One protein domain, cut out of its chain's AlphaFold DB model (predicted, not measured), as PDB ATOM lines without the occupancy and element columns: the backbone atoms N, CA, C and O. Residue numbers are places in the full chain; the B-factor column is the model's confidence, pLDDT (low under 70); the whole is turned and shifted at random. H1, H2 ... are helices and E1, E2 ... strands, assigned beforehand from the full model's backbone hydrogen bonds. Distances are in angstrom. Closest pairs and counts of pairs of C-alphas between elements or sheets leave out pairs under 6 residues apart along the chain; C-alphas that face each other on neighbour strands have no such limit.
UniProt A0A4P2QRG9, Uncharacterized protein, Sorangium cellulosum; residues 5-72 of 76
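Overview. This is residues 5 to 72 of the 76 residues of an uncharacterized protein of Sorangium cellulosum (UniProt A0A4P2QRG9). A long two-stranded hairpin, E1 and E2, has the short strand E3 added along E2, while one small helix, H1, stands well away from this sheet at the other side of an open gap. Residues 18 to 38, a long stretch with no named element, join the two parts. The printed part has 68 residues with one named helix and three named strands, in the order H1, E1, E2, E3; the sheet runs E1, E2, E3, antiparallel, and the class is mixed, helices and strands, with 33 residues in named elements, under half. The whole is loose, with a radius of gyration of the C-alphas of 15.9 A and spans of 40 by 37 by 21 A.

Along the chain. H1, residues 9 to 17, begins at C-alpha 9 (206.934, 159.000, 219.415) and is 12.3 A long. E1, residues 39 to 48, begins at C-alpha 39 (226.046, 145.544, 228.438) and measures 28.8 A. E2, residues 51 to 61, measures 30.1 A and bends by 56 degrees at residue 54. E3, residues 69 to 71, ends at C-alpha 71 (234.173, 138.196, 223.427).

Arrangement. In H1 every O i to N i+4 pair is within hydrogen-bond range. H1 is not on the sheet, and it is apart from E2 and E3. E1, E2 and E3 form a meander, each strand the antiparallel neighbour of the one before. In the hairpin of E1 and E2, at 159 degrees, N 42 and O 58 are 2.8 A apart. In the hairpin of E2 and E3, at 128 degrees, N 59 and O 69 are 2.8 A apart.

Size, cuts and confidence. The C-alphas farthest apart, of Asp 10 and Ala 49, are 43.5 A apart. Residues 7 to 15, of which 9 to 15 belong to H1, and residues 17 to 23 stand free. The link from H1 to E1 is long, E1 to E2 tight, E2 to E3 short. The printed part has no cut, and no printed residue is under 70 in pLDDT.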
ATOM      1  N   ARG A   5     210.644 150.871 221.734       86.69
ATOM      2  CA  ARG A   5     210.706 151.041 223.200       86.69
ATOM      3  C   ARG A   5     211.732 152.083 223.671       86.69
ATOM      4  O   ARG A   5     211.602 152.599 224.773       86.69
ATOM      5  N   HIS A   6     212.770 152.349 222.883       87.50
ATOM      6  CA  HIS A   6     213.874 153.247 223.249       87.50
ATOM      7  C   HIS A   6     213.850 154.560 222.463       87.50
ATOM      8  O   HIS A   6     214.806 155.327 222.514       87.50
ATOM      9  N   THR A   7     212.783 154.802 221.706       90.69
ATOM     10  CA  THR A   7     212.675 155.928 220.784       90.69
ATOM     11  C   THR A   7     211.438 156.742 221.141       90.69
ATOM     12  O   THR A   7     210.435 156.175 221.561       90.69
ATOM     13  N   SER A   8     211.495 158.067 220.995       94.31
ATOM     14  CA  SER A   8     210.314 158.908 221.198       94.31
ATOM     15  C   SER A   8     209.287 158.709 220.083       94.31
ATOM     16  O   SER A   8     209.625 158.340 218.956       94.31
ATOM     17  N   ASP A   9     208.033 159.034 220.379       93.81
ATOM     18  CA  ASP A   9     206.934 159.000 219.415       93.81
ATOM     19  C   ASP A   9     207.209 159.830 218.150       93.81
ATOM     20  O   ASP A   9     206.830 159.431 217.048       93.81
ATOM     21  N   ASP A  10     207.886 160.971 218.289       95.75
ATOM     22  CA  ASP A  10     208.226 161.839 217.158       95.75
ATOM     23  C   ASP A  10     209.237 161.180 216.222       95.75
ATOM     24  O   ASP A  10     209.020 161.126 215.010       95.75
ATOM     25  N   VAL A  11     210.311 160.614 216.779       94.19
ATOM     26  CA  VAL A  11     211.325 159.903 215.988       94.19
ATOM     27  C   VAL A  11     210.722 158.642 215.368       94.19
ATOM     28  O   VAL A  11     211.033 158.312 214.222       94.19
ATOM     29  N   TRP A  12     209.823 157.963 216.081       92.19
ATOM     30  CA  TRP A  12     209.082 156.822 215.553       92.19
ATOM     31  C   TRP A  12     208.240 157.206 214.330       92.19
ATOM     32  O   TRP A  12     208.400 156.602 213.268       92.19
ATOM     33  N   ARG A  13     207.397 158.241 214.440       93.31
ATOM     34  CA  ARG A  13     206.559 158.727 213.329       93.31
ATOM     35  C   ARG A  13     207.393 159.172 212.130       93.31
ATOM     36  O   ARG A  13     207.090 158.766 211.012       93.31
ATOM     37  N   ALA A  14     208.449 159.951 212.364       94.44
ATOM     38  CA  ALA A  14     209.350 160.396 211.304       94.44
ATOM     39  C   ALA A  14     210.004 159.204 210.588       94.44
ATOM     40  O   ALA A  14     210.028 159.142 209.363       94.44
ATOM     41  N   SER A  15     210.455 158.204 211.344       92.44
ATOM     42  CA  SER A  15     211.072 157.011 210.763       92.44
ATOM     43  C   SER A  15     210.108 156.172 209.926       92.44
ATOM     44  O   SER A  15     210.516 155.594 208.920       92.44
ATOM     45  N   LEU A  16     208.839 156.085 210.338       89.62
ATOM     46  CA  LEU A  16     207.805 155.399 209.562       89.62
ATOM     47  C   LEU A  16     207.458 156.155 208.275       89.62
ATOM     48  O   LEU A  16     207.204 155.508 207.264       89.62
ATOM     49  N   ALA A  17     207.472 157.489 208.291       93.00
ATOM     50  CA  ALA A  17     207.230 158.297 207.095       93.00
ATOM     51  C   ALA A  17     208.325 158.110 206.028       93.00
ATOM     52  O   ALA A  17     208.030 158.097 204.838       93.00
ATOM     53  N   GLU A  18     209.572 157.894 206.453       93.44
ATOM     54  CA  GLU A  18     210.713 157.610 205.569       93.44
ATOM     55  C   GLU A  18     210.794 156.133 205.126       93.44
ATOM     56  O   GLU A  18     211.646 155.753 204.310       93.44
ATOM     57  N   ALA A  19     209.935 155.260 205.665       92.38
ATOM     58  CA  ALA A  19     209.945 153.845 205.327       92.38
ATOM     59  C   ALA A  19     209.448 153.628 203.892       92.38
ATOM     60  O   ALA A  19     208.336 153.988 203.517       92.38
ATOM     61  N   ARG A  20     210.275 152.972 203.076       93.94
ATOM     62  CA  ARG A  20     209.914 152.632 201.696       93.94
ATOM     63  C   ARG A  20     208.934 151.466 201.682       93.94
ATOM     64  O   ARG A  20     209.214 150.418 202.269       93.94
ATOM     65  N   GLU A  21     207.830 151.627 200.960       91.75
ATOM     66  CA  GLU A  21     206.832 150.575 200.766       91.75
ATOM     67  C   GLU A  21     207.485 149.257 200.308       91.75
ATOM     68  O   GLU A  21     208.388 149.242 199.467       91.75
ATOM     69  N   GLY A  22     207.087 148.147 200.938       93.06
ATOM     70  CA  GLY A  22     207.623 146.808 200.665       93.06
ATOM     71  C   GLY A  22     209.085 146.571 201.075       93.06
ATOM     72  O   GLY A  22     209.607 145.486 200.830       93.06
ATOM     73  N   ARG A  23     209.772 147.545 201.690       93.38
ATOM     74  CA  ARG A  23     211.199 147.453 202.067       93.38
ATOM     75  C   ARG A  23     211.435 147.672 203.558       93.38
ATOM     76  O   ARG A  23     212.423 148.286 203.961       93.38
ATOM     77  N   TRP A  24     210.533 147.167 204.383       92.06
ATOM     78  CA  TRP A  24     210.679 147.187 205.831       92.06
ATOM     79  C   TRP A  24     210.154 145.886 206.431       92.06
ATOM     80  O   TRP A  24     209.331 145.190 205.840       92.06
ATOM     81  N   ILE A  25     210.666 145.558 207.612       91.25
ATOM     82  CA  ILE A  25     210.239 144.412 208.406       91.25
ATOM     83  C   ILE A  25     209.998 144.932 209.818       91.25
ATOM     84  O   ILE A  25     210.867 145.593 210.389       91.25
ATOM     85  N   ALA A  26     208.831 144.632 210.384       90.69
ATOM     86  CA  ALA A  26     208.603 144.785 211.812       90.69
ATOM     87  C   ALA A  26     208.929 143.470 212.516       90.69
ATOM     88  O   ALA A  26     208.455 142.402 212.133       90.69
ATOM     89  N   GLN A  27     209.723 143.564 213.576       92.44
ATOM     90  CA  GLN A  27     210.027 142.449 214.456       92.44
ATOM     91  C   GLN A  27     209.445 142.743 215.835       92.44
ATOM     92  O   GLN A  27     209.564 143.858 216.347       92.44
ATOM     93  N   ARG A  28     208.832 141.731 216.458       93.62
ATOM     94  CA  ARG A  28     208.402 141.831 217.854       93.62
ATOM     95  C   ARG A  28     209.619 142.099 218.739       93.62
ATOM     96  O   ARG A  28     210.608 141.373 218.665       93.62
ATOM     97  N   TYR A  29     209.514 143.114 219.590       91.94
ATOM     98  CA  TYR A  29     210.561 143.449 220.547       91.94
ATOM     99  C   TYR A  29     210.849 142.279 221.497       91.94
ATOM    100  O   TYR A  29     209.931 141.602 221.967       91.94
ATOM    101  N   PHE A  30     212.125 142.098 221.817       91.56
ATOM    102  CA  PHE A  30     212.605 141.253 222.900       91.56
ATOM    103  C   PHE A  30     213.675 142.021 223.680       91.56
ATOM    104  O   PHE A  30     214.410 142.825 223.106       91.56
ATOM    105  N   ALA A  31     213.742 141.787 224.987       90.62
ATOM    106  CA  ALA A  31     214.776 142.361 225.837       90.62
ATOM    107  C   ALA A  31     215.962 141.395 225.907       90.62
ATOM    108  O   ALA A  31     215.782 140.220 226.235       90.62
ATOM    109  N   ALA A  32     217.161 141.880 225.589       91.69
ATOM    110  CA  ALA A  32     218.385 141.134 225.847       91.69
ATOM    111  C   ALA A  32     218.694 141.156 227.350       91.69
ATOM    112  O   ALA A  32     218.378 142.124 228.040       91.69
ATOM    113  N   LEU A  33     219.316 140.088 227.852       94.50
ATOM    114  CA  LEU A  33     219.852 140.078 229.209       94.50
ATOM    115  C   LEU A  33     221.058 141.018 229.271       94.50
ATOM    116  O   LEU A  33     221.969 140.917 228.446       94.50
ATOM    117  N   GLU A  34     221.042 141.914 230.250       94.94
ATOM    118  CA  GLU A  34     222.111 142.876 230.500       94.94
ATOM    119  C   GLU A  34     222.889 142.506 231.768       94.94
ATOM    120  O   GLU A  34     222.330 141.956 232.720       94.94
ATOM    121  N   ASN A  35     224.185 142.814 231.781       93.19
ATOM    122  CA  ASN A  35     225.020 142.728 232.977       93.19
ATOM    123  C   ASN A  35     224.905 144.006 233.841       93.19
ATOM    124  O   ASN A  35     224.220 144.968 233.492       93.19
ATOM    125  N   GLU A  36     225.635 144.054 234.957       95.44
ATOM    126  CA  GLU A  36     225.671 145.213 235.871       95.44
ATOM    127  C   GLU A  36     226.155 146.515 235.206       95.44
ATOM    128  O   GLU A  36     225.845 147.613 235.669       95.44
ATOM    129  N   ARG A  37     226.886 146.407 234.092       94.25
ATOM    130  CA  ARG A  37     227.398 147.529 233.294       94.25
ATOM    131  C   ARG A  37     226.432 147.950 232.180       94.25
ATOM    132  O   ARG A  37     226.795 148.801 231.370       94.25
ATOM    133  N   ARG A  38     225.213 147.391 232.147       93.94
ATOM    134  CA  ARG A  38     224.205 147.581 231.083       93.94
ATOM    135  C   ARG A  38     224.698 147.151 229.701       93.94
ATOM    136  O   ARG A  38     224.317 147.720 228.678       93.94
ATOM    137  N   GLU A  39     225.575 146.156 229.672       95.94
ATOM    138  CA  GLU A  39     226.046 145.544 228.438       95.94
ATOM    139  C   GLU A  39     225.259 144.265 228.167       95.94
ATOM    140  O   GLU A  39     224.973 143.493 229.083       95.94
ATOM    141  N   SER A  40     224.956 144.014 226.898       96.44
ATOM    142  CA  SER A  40     224.334 142.777 226.428       96.44
ATOM    143  C   SER A  40     225.279 142.010 225.505       96.44
ATOM    144  O   SER A  40     226.190 142.586 224.903       96.44
ATOM    145  N   VAL A  41     225.049 140.700 225.377       96.62
ATOM    146  CA  VAL A  41     225.790 139.838 224.447       96.62
ATOM    147  C   VAL A  41     224.939 139.551 223.213       96.62
ATOM    148  O   VAL A  41     223.837 139.014 223.308       96.62
ATOM    149  N   ASN A  42     225.467 139.882 222.038       95.94
ATOM    150  CA  ASN A  42     224.929 139.458 220.754       95.94
ATOM    151  C   ASN A  42     225.602 138.139 220.345       95.94
ATOM    152  O   ASN A  42     226.786 138.122 220.004       95.94
ATOM    153  N   TYR A  43     224.846 137.041 220.402       95.44
ATOM    154  CA  TYR A  43     225.308 135.715 219.992       95.44
ATOM    155  C   TYR A  43     225.058 135.505 218.497       95.44
ATOM    156  O   TYR A  43     223.911 135.472 218.051       95.44
ATOM    157  N   GLY A  44     226.132 135.354 217.727       95.50
ATOM    158  CA  GLY A  44     226.090 134.980 216.318       95.50
ATOM    159  C   GLY A  44     226.575 133.551 216.092       95.50
ATOM    160  O   GLY A  44     227.400 133.041 216.848       95.50
ATOM    161  N   ILE A  45     226.093 132.934 215.013       96.75
ATOM    162  CA  ILE A  45     226.634 131.689 214.462       96.75
ATOM    163  C   ILE A  45     227.297 132.034 213.133       96.75
ATOM    164  O   ILE A  45     226.661 132.665 212.287       96.75
ATOM    165  N   TYR A  46     228.560 131.653 212.949       95.12
ATOM    166  CA  TYR A  46     229.218 131.798 211.651       95.12
ATOM    167  C   TYR A  46     229.092 130.506 210.848       95.12
ATOM    168  O   TYR A  46     229.140 129.401 211.399       95.12
ATOM    169  N   LEU A  47     228.910 130.672 209.539       98.12
ATOM    170  CA  LEU A  47     228.711 129.578 208.603       98.12
ATOM    171  C   LEU A  47     229.918 129.452 207.669       98.12
ATOM    172  O   LEU A  47     230.452 130.468 207.221       98.12
ATOM    173  N   ILE A  48     230.302 128.226 207.318       97.75
ATOM    174  CA  ILE A  48     231.248 127.939 206.231       97.75
ATOM    175  C   ILE A  48     230.527 127.032 205.238       97.75
ATOM    176  O   ILE A  48     230.009 125.988 205.612       97.75
ATOM    177  N   ALA A  49     230.453 127.455 203.973       97.88
ATOM    178  CA  ALA A  49     229.712 126.745 202.924       97.88
ATOM    179  C   ALA A  49     228.234 126.444 203.278       97.88
ATOM    180  O   ALA A  49     227.671 125.461 202.815       97.88
ATOM    181  N   GLY A  50     227.600 127.306 204.084       97.12
ATOM    182  CA  GLY A  50     226.217 127.132 204.549       97.12
ATOM    183  C   GLY A  50     226.077 126.322 205.841       97.12
ATOM    184  O   GLY A  50     225.007 126.344 206.442       97.12
ATOM    185  N   GLU A  51     227.154 125.695 206.314       98.25
ATOM    186  CA  GLU A  51     227.153 124.868 207.519       98.25
ATOM    187  C   GLU A  51     227.563 125.665 208.754       98.25
ATOM    188  O   GLU A  51     228.491 126.472 208.703       98.25
ATOM    189  N   ALA A  52     226.895 125.429 209.886       97.56
ATOM    190  CA  ALA A  52     227.240 126.068 211.152       97.56
ATOM    191  C   ALA A  52     228.607 125.587 211.657       97.56
ATOM    192  O   ALA A  52     228.816 124.393 211.858       97.56
ATOM    193  N   CYS A  53     229.534 126.519 211.894       96.81
ATOM    194  CA  CYS A  53     230.914 126.185 212.267       96.81
ATOM    195  C   CYS A  53     231.327 126.682 213.654       96.81
ATOM    196  O   CYS A  53     232.288 126.173 214.225       96.81
ATOM    197  N   GLY A  54     230.602 127.638 214.231       95.31
ATOM    198  CA  GLY A  54     230.838 128.037 215.612       95.31
ATOM    199  C   GLY A  54     230.097 129.296 216.027       95.31
ATOM    200  O   GLY A  54     229.342 129.892 215.258       95.31
ATOM    201  N   ILE A  55     230.334 129.686 217.277       96.25
ATOM    202  CA  ILE A  55     229.727 130.857 217.908       96.25
ATOM    203  C   ILE A  55     230.697 132.033 217.829       96.25
ATOM    204  O   ILE A  55     231.885 131.893 218.117       96.25
ATOM    205  N   TYR A  56     230.169 133.203 217.491       96.31
ATOM    206  CA  TYR A  56     230.857 134.479 217.608       96.31
ATOM    207  C   TYR A  56     230.047 135.407 218.514       96.31
ATOM    208  O   TYR A  56     228.900 135.735 218.208       96.31
ATOM    209  N   ALA A  57     230.628 135.809 219.644       97.25
ATOM    210  CA  ALA A  57     229.966 136.651 220.634       97.25
ATOM    211  C   ALA A  57     230.494 138.088 220.573       97.25
ATOM    212  O   ALA A  57     231.703 138.317 220.484       97.25
ATOM    213  N   ARG A  58     229.577 139.057 220.653       97.62
ATOM    214  CA  ARG A  58     229.897 140.488 220.738       97.62
ATOM    215  C   ARG A  58     229.250 141.119 221.961       97.62
ATOM    216  O   ARG A  58     228.092 140.827 222.244       97.62
ATOM    217  N   VAL A  59     229.990 141.973 222.658       97.56
ATOM    218  CA  VAL A  59     229.542 142.698 223.853       97.56
ATOM    219  C   VAL A  59     229.437 144.182 223.531       97.56
ATOM    220  O   VAL A  59     230.345 144.760 222.931       97.56
ATOM    221  N   GLN A  60     228.338 144.804 223.954       96.44
ATOM    222  CA  GLN A  60     228.119 146.241 223.801       96.44
ATOM    223  C   GLN A  60     227.156 146.777 224.858       96.44
ATOM    224  O   GLN A  60     226.280 146.048 225.325       96.44
ATOM    225  N   ALA A  61     227.250 148.076 225.144       93.56
ATOM    226  CA  ALA A  61     226.166 148.831 225.760       93.56
ATOM    227  C   ALA A  61     225.248 149.391 224.658       93.56
ATOM    228  O   ALA A  61     225.712 150.077 223.748       93.56
ATOM    229  N   GLY A  62     223.945 149.105 224.729       88.50
ATOM    230  CA  GLY A  62     222.976 149.539 223.717       88.50
ATOM    231  C   GLY A  62     222.942 148.663 222.457       88.50
ATOM    232  O   GLY A  62     223.021 147.436 222.534       88.50
ATOM    233  N   MET A  63     222.736 149.286 221.290       88.38
ATOM    234  CA  MET A  63     222.618 148.573 220.011       88.38
ATOM    235  C   MET A  63     223.970 148.004 219.570       88.38
ATOM    236  O   MET A  63     224.973 148.705 219.599       88.38
ATOM    237  N   THR A  64     223.991 146.751 219.108       92.00
ATOM    238  CA  THR A  64     225.195 146.163 218.505       92.00
ATOM    239  C   THR A  64     225.552 146.893 217.216       92.00
ATOM    240  O   THR A  64     224.780 146.873 216.256       92.00
ATOM    241  N   ASP A  65     226.742 147.478 217.178       91.94
ATOM    242  CA  ASP A  65     227.310 148.150 216.014       91.94
ATOM    243  C   ASP A  65     228.739 147.644 215.722       91.94
ATOM    244  O   ASP A  65     229.144 146.569 216.175       91.94
ATOM    245  N   ALA A  66     229.488 148.390 214.908       94.19
ATOM    246  CA  ALA A  66     230.859 148.050 214.537       94.19
ATOM    247  C   ALA A  66     231.887 148.281 215.663       94.19
ATOM    248  O   ALA A  66     233.010 147.797 215.547       94.19
ATOM    249  N   ALA A  67     231.523 148.998 216.729       95.56
ATOM    250  CA  ALA A  67     232.377 149.240 217.891       95.56
ATOM    251  C   ALA A  67     232.202 148.172 218.988       95.56
ATOM    252  O   ALA A  67     232.944 148.179 219.971       95.56
ATOM    253  N   ALA A  68     231.246 147.247 218.832       97.44
ATOM    254  CA  ALA A  68     231.045 146.139 219.759       97.44
ATOM    255  C   ALA A  68     232.306 145.263 219.888       97.44
ATOM    256  O   ALA A  68     232.957 144.920 218.898       97.44
ATOM    257  N   LEU A  69     232.625 144.853 221.117       97.69
ATOM    258  CA  LEU A  69     233.831 144.086 221.421       97.69
ATOM    259  C   LEU A  69     233.610 142.595 221.170       97.69
ATOM    260  O   LEU A  69     232.629 142.024 221.645       97.69
ATOM    261  N   SER A  70     234.543 141.941 220.481       97.62
ATOM    262  CA  SER A  70     234.573 140.479 220.385       97.62
ATOM    263  C   SER A  70     234.832 139.871 221.762       97.62
ATOM    264  O   SER A  70     235.774 140.268 222.449       97.62
ATOM    265  N   ALA A  71     234.026 138.885 222.152       95.88
ATOM    266  CA  ALA A  71     234.173 138.196 223.427       95.88
ATOM    267  C   ALA A  71     234.388 136.688 223.234       95.88
ATOM    268  O   ALA A  71     233.793 136.090 222.331       95.88
ATOM    269  N   PRO A  72     235.213 136.049 224.084       94.94
ATOM    270  CA  PRO A  72     235.338 134.599 224.095       94.94
ATOM    271  C   PRO A  72     234.029 133.951 224.570       94.94
ATOM    272  O   PRO A  72     233.384 134.434 225.500       94.94
TER     273      PRO A  72